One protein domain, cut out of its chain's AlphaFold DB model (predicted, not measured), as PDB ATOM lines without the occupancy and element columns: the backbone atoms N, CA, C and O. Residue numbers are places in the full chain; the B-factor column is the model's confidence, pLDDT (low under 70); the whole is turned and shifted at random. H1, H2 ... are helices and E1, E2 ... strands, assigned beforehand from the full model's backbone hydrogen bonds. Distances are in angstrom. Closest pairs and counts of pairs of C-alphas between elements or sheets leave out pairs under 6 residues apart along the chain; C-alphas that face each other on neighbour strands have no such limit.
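This is residues 383 to 458 of the 602 residues of the protein "Ig domain protein, group 1 domain protein" of candidate division WS6 bacterium GW2011_GWB1_33_6 (UniProt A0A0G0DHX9). This domain has little regular structure: a small two-stranded hairpin, E1 and E2, and a helical hairpin, H1 and H2, whose helices run side by side in opposite ways, are joined by the long loop of residues 413 to 434, and another long loop, residues 383 to 401, leads into E1. The 76 printed residues hold an antiparallel sheet, order E1 - E2, then H1 and H2; the class is mixed, with only 25 residues in named elements. The whole is compact, radius of gyration of the C-alphas 12.3 A, spanning 35 by 27 by 18 A.

E1, residues 402 to 405, and E2, residues 410 to 412, form an antiparallel hairpin at 151 degrees; N 411 and O 404, 2.9 A apart, are within hydrogen-bond range. The closest C-alphas of E1 and H1, residues 435 to 446, are those of Met 404 and Cys 435, 5.7 A apart. H1, with residues 436 to 439 alone, only just touches H2, residues 451 to 456, with 3 pairs of C-alphas within 8 A, the closest those of Thr 436 and Tyr 454, 6.7 A. This helical hairpin has a shallow tilt of 11 degrees, opposite ways. In H1 and H2 every O i to N i+4 pair is within hydrogen-bond range.

E1, 10.7 A long, begins at C-alpha 402 (-50.942, -38.989, 33.545); E2 is 7.1 A and H1 16.0 A. H2, 8.7 A, ends at C-alpha 456 (-54.616, -42.009, 29.063).

The printed part has no cut; the E2 to H1 link is long, 22 residues. The C-alphas farthest apart, Ala 383 and Thr 416, are 38.0 A apart. Residues 383 and 414 to 423 have pLDDT under 70.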
ATOM      1  N   ALA A 383     -28.491 -55.610  34.180       68.56
ATOM      2  CA  ALA A 383     -29.442 -56.145  35.157       68.56
ATOM      3  C   ALA A 383     -30.335 -55.062  35.800       68.56
ATOM      4  O   ALA A 383     -31.303 -55.407  36.470       68.56
ATOM      5  N   ALA A 384     -29.991 -53.776  35.646       77.31
ATOM      6  CA  ALA A 384     -30.844 -52.669  36.075       77.31
ATOM      7  C   ALA A 384     -31.945 -52.339  35.052       77.31
ATOM      8  O   ALA A 384     -32.879 -51.617  35.388       77.31
ATOM      9  N   ASP A 385     -31.827 -52.858  33.828       84.44
ATOM     10  CA  ASP A 385     -32.791 -52.684  32.754       84.44
ATOM     11  C   ASP A 385     -33.734 -53.898  32.700       84.44
ATOM     12  O   ASP A 385     -33.388 -54.988  32.238       84.44
ATOM     13  N   TYR A 386     -34.930 -53.718  33.257       87.06
ATOM     14  CA  TYR A 386     -35.990 -54.723  33.267       87.06
ATOM     15  C   TYR A 386     -36.712 -54.809  31.913       87.06
ATOM     16  O   TYR A 386     -37.327 -55.836  31.616       87.06
ATOM     17  N   CYS A 387     -36.626 -53.769  31.078       88.44
ATOM     18  CA  CYS A 387     -37.301 -53.681  29.786       88.44
ATOM     19  C   CYS A 387     -36.304 -53.301  28.675       88.44
ATOM     20  O   CYS A 387     -36.346 -52.189  28.172       88.44
ATOM     21  N   PRO A 388     -35.477 -54.248  28.195       81.56
ATOM     22  CA  PRO A 388     -34.343 -53.949  27.310       81.56
ATOM     23  C   PRO A 388     -34.690 -53.639  25.847       81.56
ATOM     24  O   PRO A 388     -33.841 -53.766  24.964       81.56
ATOM     25  N   ASN A 389     -35.962 -53.373  25.544       86.31
ATOM     26  CA  ASN A 389     -36.428 -53.048  24.191       86.31
ATOM     27  C   ASN A 389     -37.518 -51.967  24.225       86.31
ATOM     28  O   ASN A 389     -38.499 -52.040  23.478       86.31
ATOM     29  N   THR A 390     -37.363 -50.997  25.111       88.62
ATOM     30  CA  THR A 390     -38.308 -49.923  25.352       88.62
ATOM     31  C   THR A 390     -38.365 -48.950  24.183       88.62
ATOM     32  O   THR A 390     -37.381 -48.344  23.761       88.62
ATOM     33  N   GLU A 391     -39.576 -48.757  23.662       88.25
ATOM     34  CA  GLU A 391     -39.863 -47.809  22.584       88.25
ATOM     35  C   GLU A 391     -40.590 -46.550  23.097       88.25
ATOM     36  O   GLU A 391     -41.151 -46.521  24.200       88.25
ATOM     37  N   GLU A 392     -40.607 -45.493  22.273       87.44
ATOM     38  CA  GLU A 392     -41.408 -44.290  22.525       87.44
ATOM     39  C   GLU A 392     -42.913 -44.606  22.550       87.44
ATOM     40  O   GLU A 392     -43.439 -45.360  21.725       87.44
ATOM     41  N   GLU A 393     -43.648 -43.984  23.469       85.94
ATOM     42  CA  GLU A 393     -45.090 -44.172  23.575       85.94
ATOM     43  C   GLU A 393     -45.856 -43.035  22.896       85.94
ATOM     44  O   GLU A 393     -45.503 -41.856  22.975       85.94
ATOM     45  N   SER A 394     -46.998 -43.364  22.281       79.81
ATOM     46  CA  SER A 394     -47.909 -42.355  21.735       79.81
ATOM     47  C   SER A 394     -49.353 -42.577  22.185       79.81
ATOM     48  O   SER A 394     -50.017 -43.555  21.844       79.81
ATOM     49  N   PHE A 395     -49.883 -41.614  22.942       76.19
ATOM     50  CA  PHE A 395     -51.280 -41.607  23.372       76.19
ATOM     51  C   PHE A 395     -52.078 -40.559  22.590       76.19
ATOM     52  O   PHE A 395     -51.697 -39.393  22.508       76.19
ATOM     53  N   ASN A 396     -53.264 -40.936  22.090       73.75
ATOM     54  CA  ASN A 396     -54.174 -40.016  21.383       73.75
ATOM     55  C   ASN A 396     -54.545 -38.774  22.219       73.75
ATOM     56  O   ASN A 396     -54.871 -37.716  21.676       73.75
ATOM     57  N   LYS A 397     -54.563 -38.924  23.548       80.75
ATOM     58  CA  LYS A 397     -54.757 -37.849  24.522       80.75
ATOM     59  C   LYS A 397     -54.286 -38.318  25.898       80.75
ATOM     60  O   LYS A 397     -54.886 -39.238  26.446       80.75
ATOM     61  N   LEU A 398     -53.318 -37.628  26.499       83.31
ATOM     62  CA  LEU A 398     -52.981 -37.832  27.910       83.31
ATOM     63  C   LEU A 398     -54.120 -37.357  28.823       83.31
ATOM     64  O   LEU A 398     -54.735 -36.306  28.604       83.31
ATOM     65  N   GLY A 399     -54.411 -38.144  29.855       84.38
ATOM     66  CA  GLY A 399     -55.311 -37.748  30.933       84.38
ATOM     67  C   GLY A 399     -54.660 -36.731  31.871       84.38
ATOM     68  O   GLY A 399     -53.439 -36.569  31.894       84.38
ATOM     69  N   THR A 400     -55.474 -36.056  32.686       83.00
ATOM     70  CA  THR A 400     -54.972 -35.159  33.736       83.00
ATOM     71  C   THR A 400     -54.099 -35.937  34.723       83.00
ATOM     72  O   THR A 400     -54.551 -36.948  35.260       83.00
ATOM     73  N   ASN A 401     -52.887 -35.443  35.000       81.06
ATOM     74  CA  ASN A 401     -51.901 -36.088  35.880       81.06
ATOM     75  C   ASN A 401     -51.569 -37.530  35.449       81.06
ATOM     76  O   ASN A 401     -51.505 -38.442  36.279       81.06
ATOM     77  N   ARG A 402     -51.423 -37.739  34.137       88.69
ATOM     78  CA  ARG A 402     -50.942 -38.989  33.545       88.69
ATOM     79  C   ARG A 402     -49.581 -38.808  32.897       88.69
ATOM     80  O   ARG A 402     -49.299 -37.700  32.440       88.69
ATOM     81  N   LEU A 403     -48.773 -39.862  32.907       90.06
ATOM     82  CA  LEU A 403     -47.396 -39.894  32.428       90.06
ATOM     83  C   LEU A 403     -47.232 -40.894  31.276       90.06
ATOM     84  O   LEU A 403     -47.916 -41.918  31.256       90.06
ATOM     85  N   MET A 404     -46.340 -40.583  30.340       91.00
ATOM     86  CA  MET A 404     -45.865 -41.486  29.282       91.00
ATOM     87  C   MET A 404     -44.398 -41.172  28.969       91.00
ATOM     88  O   MET A 404     -43.972 -40.034  29.199       91.00
ATOM     89  N   TRP A 405     -43.671 -42.140  28.426       90.62
ATOM     90  CA  TRP A 405     -42.340 -41.933  27.861       90.62
ATOM     91  C   TRP A 405     -42.453 -41.464  26.404       90.62
ATOM     92  O   TRP A 405     -43.122 -42.116  25.607       90.62
ATOM     93  N   ASP A 406     -41.848 -40.329  26.040       86.50
ATOM     94  CA  ASP A 406     -41.908 -39.793  24.666       86.50
ATOM     95  C   ASP A 406     -40.697 -40.160  23.789       86.50
ATOM     96  O   ASP A 406     -40.562 -39.613  22.699       86.50
ATOM     97  N   GLY A 407     -39.830 -41.061  24.263       84.38
ATOM     98  CA  GLY A 407     -38.577 -41.434  23.601       84.38
ATOM     99  C   GLY A 407     -37.354 -40.659  24.098       84.38
ATOM    100  O   GLY A 407     -36.232 -41.126  23.927       84.38
ATOM    101  N   GLU A 408     -37.546 -39.507  24.748       84.00
ATOM    102  CA  GLU A 408     -36.453 -38.712  25.325       84.00
ATOM    103  C   GLU A 408     -36.658 -38.420  26.818       84.00
ATOM    104  O   GLU A 408     -35.691 -38.313  27.577       84.00
ATOM    105  N   GLN A 409     -37.906 -38.237  27.257       86.25
ATOM    106  CA  GLN A 409     -38.252 -37.918  28.637       86.25
ATOM    107  C   GLN A 409     -39.663 -38.392  29.021       86.25
ATOM    108  O   GLN A 409     -40.568 -38.552  28.201       86.25
ATOM    109  N   TRP A 410     -39.900 -38.527  30.325       87.81
ATOM    110  CA  TRP A 410     -41.256 -38.682  30.843       87.81
ATOM    111  C   TRP A 410     -42.025 -37.363  30.706       87.81
ATOM    112  O   TRP A 410     -41.591 -36.325  31.209       87.81
ATOM    113  N   VAL A 411     -43.202 -37.397  30.079       86.38
ATOM    114  CA  VAL A 411     -44.076 -36.225  29.872       86.38
ATOM    115  C   VAL A 411     -45.422 -36.383  30.576       86.38
ATOM    116  O   VAL A 411     -45.885 -37.493  30.820       86.38
ATOM    117  N   THR A 412     -46.087 -35.274  30.925       85.06
ATOM    118  CA  THR A 412     -47.400 -35.284  31.602       85.06
ATOM    119  C   THR A 412     -48.343 -34.176  31.132       85.06
ATOM    120  O   THR A 412     -47.908 -33.177  30.571       85.06
ATOM    121  N   SER A 413     -49.651 -34.297  31.402       71.88
ATOM    122  CA  SER A 413     -50.610 -33.195  31.223       71.88
ATOM    123  C   SER A 413     -51.111 -32.646  32.572       71.88
ATOM    124  O   SER A 413     -51.877 -33.288  33.295       71.88
ATOM    125  N   HIS A 414     -50.658 -31.443  32.947       61.22
ATOM    126  CA  HIS A 414     -51.138 -30.728  34.141       61.22
ATOM    127  C   HIS A 414     -52.405 -29.895  33.840       61.22
ATOM    128  O   HIS A 414     -52.535 -29.369  32.731       61.22
ATOM    129  N   PRO A 415     -53.289 -29.626  34.830       52.03
ATOM    130  CA  PRO A 415     -54.409 -28.682  34.675       52.03
ATOM    131  C   PRO A 415     -53.975 -27.257  34.273       52.03
ATOM    132  O   PRO A 415     -54.796 -26.455  33.829       52.03
ATOM    133  N   THR A 416     -52.683 -26.933  34.404       46.78
ATOM    134  CA  THR A 416     -52.074 -25.659  34.014       46.78
ATOM    135  C   THR A 416     -50.755 -25.879  33.253       46.78
ATOM    136  O   THR A 416     -49.687 -25.878  33.852       46.78
ATOM    137  N   LYS A 417     -50.837 -26.053  31.926       49.75
ATOM    138  CA  LYS A 417     -49.810 -25.794  30.880       49.75
ATOM    139  C   LYS A 417     -48.367 -26.351  31.005       49.75
ATOM    140  O   LYS A 417     -47.586 -26.051  30.109       49.75
ATOM    141  N   SER A 418     -47.988 -27.136  32.013       53.47
ATOM    142  CA  SER A 418     -46.684 -27.830  32.012       53.47
ATOM    143  C   SER A 418     -46.810 -29.211  31.371       53.47
ATOM    144  O   SER A 418     -47.713 -29.963  31.744       53.47
ATOM    145  N   THR A 419     -45.918 -29.518  30.427       61.25
ATOM    146  CA  THR A 419     -45.766 -30.843  29.795       61.25
ATOM    147  C   THR A 419     -44.724 -31.722  30.489       61.25
ATOM    148  O   THR A 419     -44.626 -32.903  30.182       61.25
ATOM    149  N   VAL A 420     -43.966 -31.162  31.436       62.66
ATOM    150  CA  VAL A 420     -42.903 -31.861  32.170       62.66
ATOM    151  C   VAL A 420     -43.409 -32.221  33.578       62.66
ATOM    152  O   VAL A 420     -43.989 -31.343  34.240       62.66
ATOM    153  N   PRO A 421     -43.244 -33.477  34.037       66.75
ATOM    154  CA  PRO A 421     -43.515 -33.895  35.410       66.75
ATOM    155  C   PRO A 421     -42.707 -33.077  36.427       66.75
ATOM    156  O   PRO A 421     -41.686 -32.479  36.096       66.75
ATOM    157  N   LYS A 422     -43.145 -33.044  37.693       59.91
ATOM    158  CA  LYS A 422     -42.248 -32.600  38.775       59.91
ATOM    159  C   LYS A 422     -41.015 -33.514  38.767       59.91
ATOM    160  O   LYS A 422     -41.189 -34.716  38.604       59.91
ATOM    161  N   GLU A 423     -39.825 -32.928  38.911       61.91
ATOM    162  CA  GLU A 423     -38.523 -33.619  38.919       61.91
ATOM    163  C   GLU A 423     -38.599 -34.980  39.645       61.91
ATOM    164  O   GLU A 423     -39.063 -35.022  40.787       61.91
ATOM    165  N   GLY A 424     -38.174 -36.075  38.993       70.19
ATOM    166  CA  GLY A 424     -38.058 -37.392  39.642       70.19
ATOM    167  C   GLY A 424     -38.273 -38.642  38.778       70.19
ATOM    168  O   GLY A 424     -37.781 -39.692  39.167       70.19
ATOM    169  N   PHE A 425     -38.956 -38.560  37.627       84.69
ATOM    170  CA  PHE A 425     -39.209 -39.726  36.759       84.69
ATOM    171  C   PHE A 425     -38.219 -39.766  35.586       84.69
ATOM    172  O   PHE A 425     -38.289 -38.930  34.686       84.69
ATOM    173  N   THR A 426     -37.293 -40.721  35.622       88.75
ATOM    174  CA  THR A 426     -36.316 -41.053  34.566       88.75
ATOM    175  C   THR A 426     -36.534 -42.499  34.107       88.75
ATOM    176  O   THR A 426     -37.276 -43.224  34.764       88.75
ATOM    177  N   MET A 427     -35.897 -42.939  33.018       89.31
ATOM    178  CA  MET A 427     -35.903 -44.371  32.668       89.31
ATOM    179  C   MET A 427     -35.230 -45.227  33.741       89.31
ATOM    180  O   MET A 427     -35.751 -46.272  34.111       89.31
ATOM    181  N   GLU A 428     -34.161 -44.723  34.362       88.88
ATOM    182  CA  GLU A 428     -33.551 -45.369  35.532       88.88
ATOM    183  C   GLU A 428     -34.557 -45.543  36.687       88.88
ATOM    184  O   GLU A 428     -34.584 -46.587  37.328       88.88
ATOM    185  N   TYR A 429     -35.443 -44.565  36.925       90.38
ATOM    186  CA  TYR A 429     -36.496 -44.666  37.949       90.38
ATOM    187  C   TYR A 429     -37.504 -45.786  37.652       90.38
ATOM    188  O   TYR A 429     -38.129 -46.323  38.561       90.38
ATOM    189  N   THR A 430     -37.706 -46.124  36.381       92.62
ATOM    190  CA  THR A 430     -38.619 -47.190  35.965       92.62
ATOM    191  C   THR A 430     -37.898 -48.480  35.591       92.62
ATOM    192  O   THR A 430     -38.540 -49.378  35.048       92.62
ATOM    193  N   ASN A 431     -36.609 -48.611  35.930       91.25
ATOM    194  CA  ASN A 431     -35.755 -49.747  35.558       91.25
ATOM    195  C   ASN A 431     -35.848 -50.065  34.062       91.25
ATOM    196  O   ASN A 431     -36.070 -51.210  33.684       91.25
ATOM    197  N   GLY A 432     -35.792 -49.038  33.222       91.44
ATOM    198  CA  GLY A 432     -35.824 -49.199  31.773       91.44
ATOM    199  C   GLY A 432     -37.217 -49.375  31.172       91.44
ATOM    200  O   GLY A 432     -37.338 -49.416  29.967       91.44
ATOM    201  N   CYS A 433     -38.308 -49.417  31.949       93.62
ATOM    202  CA  CYS A 433     -39.647 -49.671  31.391       93.62
ATOM    203  C   CYS A 433     -40.455 -48.404  31.092       93.62
ATOM    204  O   CYS A 433     -40.539 -47.500  31.934       93.62
ATOM    205  N   ASN A 434     -41.139 -48.363  29.943       93.75
ATOM    206  CA  ASN A 434     -42.153 -47.344  29.657       93.75
ATOM    207  C   ASN A 434     -43.501 -47.656  30.344       93.75
ATOM    208  O   ASN A 434     -43.669 -48.667  31.031       93.75
ATOM    209  N   CYS A 435     -44.500 -46.776  30.197       93.38
ATOM    210  CA  CYS A 435     -45.784 -46.972  30.871       93.38
ATOM    211  C   CYS A 435     -46.501 -48.242  30.396       93.38
ATOM    212  O   CYS A 435     -47.053 -48.985  31.206       93.38
ATOM    213  N   THR A 436     -46.517 -48.496  29.093       92.88
ATOM    214  CA  THR A 436     -47.209 -49.635  28.491       92.88
ATOM    215  C   THR A 436     -46.629 -50.961  28.970       92.88
ATOM    216  O   THR A 436     -47.396 -51.865  29.294       92.88
ATOM    217  N   GLU A 437     -45.311 -51.077  29.081       94.62
ATOM    218  CA  GLU A 437     -44.640 -52.282  29.579       94.62
ATOM    219  C   GLU A 437     -44.930 -52.527  31.057       94.62
ATOM    220  O   GLU A 437     -45.336 -53.632  31.419       94.62
ATOM    221  N   ILE A 438     -44.857 -51.480  31.886       95.25
ATOM    222  CA  ILE A 438     -45.263 -51.552  33.298       95.25
ATOM    223  C   ILE A 438     -46.713 -52.042  33.408       95.25
ATOM    224  O   ILE A 438     -47.029 -52.913  34.217       95.25
ATOM    225  N   LEU A 439     -47.621 -51.503  32.590       94.62
ATOM    226  CA  LEU A 439     -49.025 -51.916  32.598       94.62
ATOM    227  C   LEU A 439     -49.222 -53.352  32.106       94.62
ATOM    228  O   LEU A 439     -50.085 -54.045  32.648       94.62
ATOM    229  N   ASN A 440     -48.453 -53.799  31.110       93.69
ATOM    230  CA  ASN A 440     -48.503 -55.173  30.610       93.69
ATOM    231  C   ASN A 440     -48.124 -56.152  31.723       93.69
ATOM    232  O   ASN A 440     -48.857 -57.113  31.964       93.69
ATOM    233  N   GLU A 441     -47.041 -55.858  32.440       92.31
ATOM    234  CA  GLU A 441     -46.561 -56.675  33.550       92.31
ATOM    235  C   GLU A 441     -47.577 -56.694  34.698       92.31
ATOM    236  O   GLU A 441     -48.043 -57.753  35.122       92.31
ATOM    237  N   LEU A 442     -48.044 -55.520  35.137       93.31
ATOM    238  CA  LEU A 442     -49.066 -55.429  36.180       93.31
ATOM    239  C   LEU A 442     -50.363 -56.140  35.781       93.31
ATOM    240  O   LEU A 442     -50.983 -56.794  36.621       93.31
ATOM    241  N   SER A 443     -50.789 -56.050  34.520       92.25
ATOM    242  CA  SER A 443     -51.977 -56.749  34.020       92.25
ATOM    243  C   SER A 443     -51.786 -58.267  34.020       92.25
ATOM    244  O   SER A 443     -52.680 -58.990  34.462       92.25
ATOM    245  N   ALA A 444     -50.614 -58.754  33.604       89.06
ATOM    246  CA  ALA A 444     -50.279 -60.175  33.615       89.06
ATOM    247  C   ALA A 444     -50.238 -60.752  35.040       89.06
ATOM    248  O   ALA A 444     -50.740 -61.854  35.276       89.06
ATOM    249  N   ILE A 445     -49.688 -59.996  35.992       86.88
ATOM    250  CA  ILE A 445     -49.558 -60.409  37.392       86.88
ATOM    251  C   ILE A 445     -50.907 -60.363  38.121       86.88
ATOM    252  O   ILE A 445     -51.290 -61.313  38.806       86.88
ATOM    253  N   THR A 446     -51.634 -59.249  38.001       87.00
ATOM    254  CA  THR A 446     -52.833 -58.978  38.819       87.00
ATOM    255  C   THR A 446     -54.139 -59.435  38.172       87.00
ATOM    256  O   THR A 446     -55.158 -59.561  38.858       87.00
ATOM    257  N   GLY A 447     -54.139 -59.657  36.854       87.12
ATOM    258  CA  GLY A 447     -55.337 -59.917  36.057       87.12
ATOM    259  C   GLY A 447     -56.245 -58.695  35.868       87.12
ATOM    260  O   GLY A 447     -57.362 -58.840  35.365       87.12
ATOM    261  N   GLU A 448     -55.819 -57.497  36.284       87.88
ATOM    262  CA  GLU A 448     -56.590 -56.267  36.096       87.88
ATOM    263  C   GLU A 448     -56.428 -55.703  34.679       87.88
ATOM    264  O   GLU A 448     -55.376 -55.830  34.053       87.88
ATOM    265  N   SER A 449     -57.482 -55.070  34.150       90.50
ATOM    266  CA  SER A 449     -57.481 -54.591  32.759       90.50
ATOM    267  C   SER A 449     -56.718 -53.284  32.558       90.50
ATOM    268  O   SER A 449     -56.301 -52.995  31.444       90.50
ATOM    269  N   PHE A 450     -56.581 -52.457  33.601       92.88
ATOM    270  CA  PHE A 450     -55.973 -51.122  33.541       92.88
ATOM    271  C   PHE A 450     -56.458 -50.232  32.372       92.88
ATOM    272  O   PHE A 450     -55.754 -49.302  31.982       92.88
ATOM    273  N   ASP A 451     -57.677 -50.439  31.846       91.75
ATOM    274  CA  ASP A 451     -58.160 -49.821  30.592       91.75
ATOM    275  C   ASP A 451     -58.013 -48.287  30.560       91.75
ATOM    276  O   ASP A 451     -57.763 -47.672  29.522       91.75
ATOM    277  N   GLY A 452     -58.177 -47.638  31.718       90.00
ATOM    278  CA  GLY A 452     -57.993 -46.195  31.856       90.00
ATOM    279  C   GLY A 452     -56.539 -45.742  31.698       90.00
ATOM    280  O   GLY A 452     -56.305 -44.672  31.142       90.00
ATOM    281  N   HIS A 453     -55.572 -46.533  32.161       92.06
ATOM    282  CA  HIS A 453     -54.147 -46.218  32.052       92.06
ATOM    283  C   HIS A 453     -53.638 -46.474  30.632       92.06
ATOM    284  O   HIS A 453     -53.066 -45.564  30.038       92.06
ATOM    285  N   TYR A 454     -54.009 -47.600  30.016       91.12
ATOM    286  CA  TYR A 454     -53.716 -47.858  28.596       91.12
ATOM    287  C   TYR A 454     -54.283 -46.795  27.650       91.12
ATOM    288  O   TYR A 454     -53.771 -46.579  26.556       91.12
ATOM    289  N   LYS A 455     -55.363 -46.108  28.039       90.06
ATOM    290  CA  LYS A 455     -55.965 -45.060  27.207       90.06
ATOM    291  C   LYS A 455     -55.369 -43.672  27.428       90.06
ATOM    292  O   LYS A 455     -55.415 -42.848  26.514       90.06
ATOM    293  N   PHE A 456     -54.901 -43.379  28.638       90.25
ATOM    294  CA  PHE A 456     -54.616 -42.009  29.063       90.25
ATOM    295  C   PHE A 456     -53.215 -41.804  29.653       90.25
ATOM    296  O   PHE A 456     -52.924 -40.665  30.017       90.25
ATOM    297  N   GLY A 457     -52.380 -42.842  29.734       90.62
ATOM    298  CA  GLY A 457     -51.064 -42.853  30.378       90.62
ATOM    299  C   GLY A 457     -51.107 -43.354  31.828       90.62
ATOM    300  O   GLY A 457     -52.180 -43.502  32.429       90.62
ATOM    301  N   CYS A 458     -49.932 -43.576  32.414       91.88
ATOM    302  CA  CYS A 458     -49.760 -44.098  33.770       91.88
ATOM    303  C   CYS A 458     -50.047 -43.024  34.814       91.88
ATOM    304  O   CYS A 458     -49.833 -41.832  34.588       91.88
TER     305      CYS A 458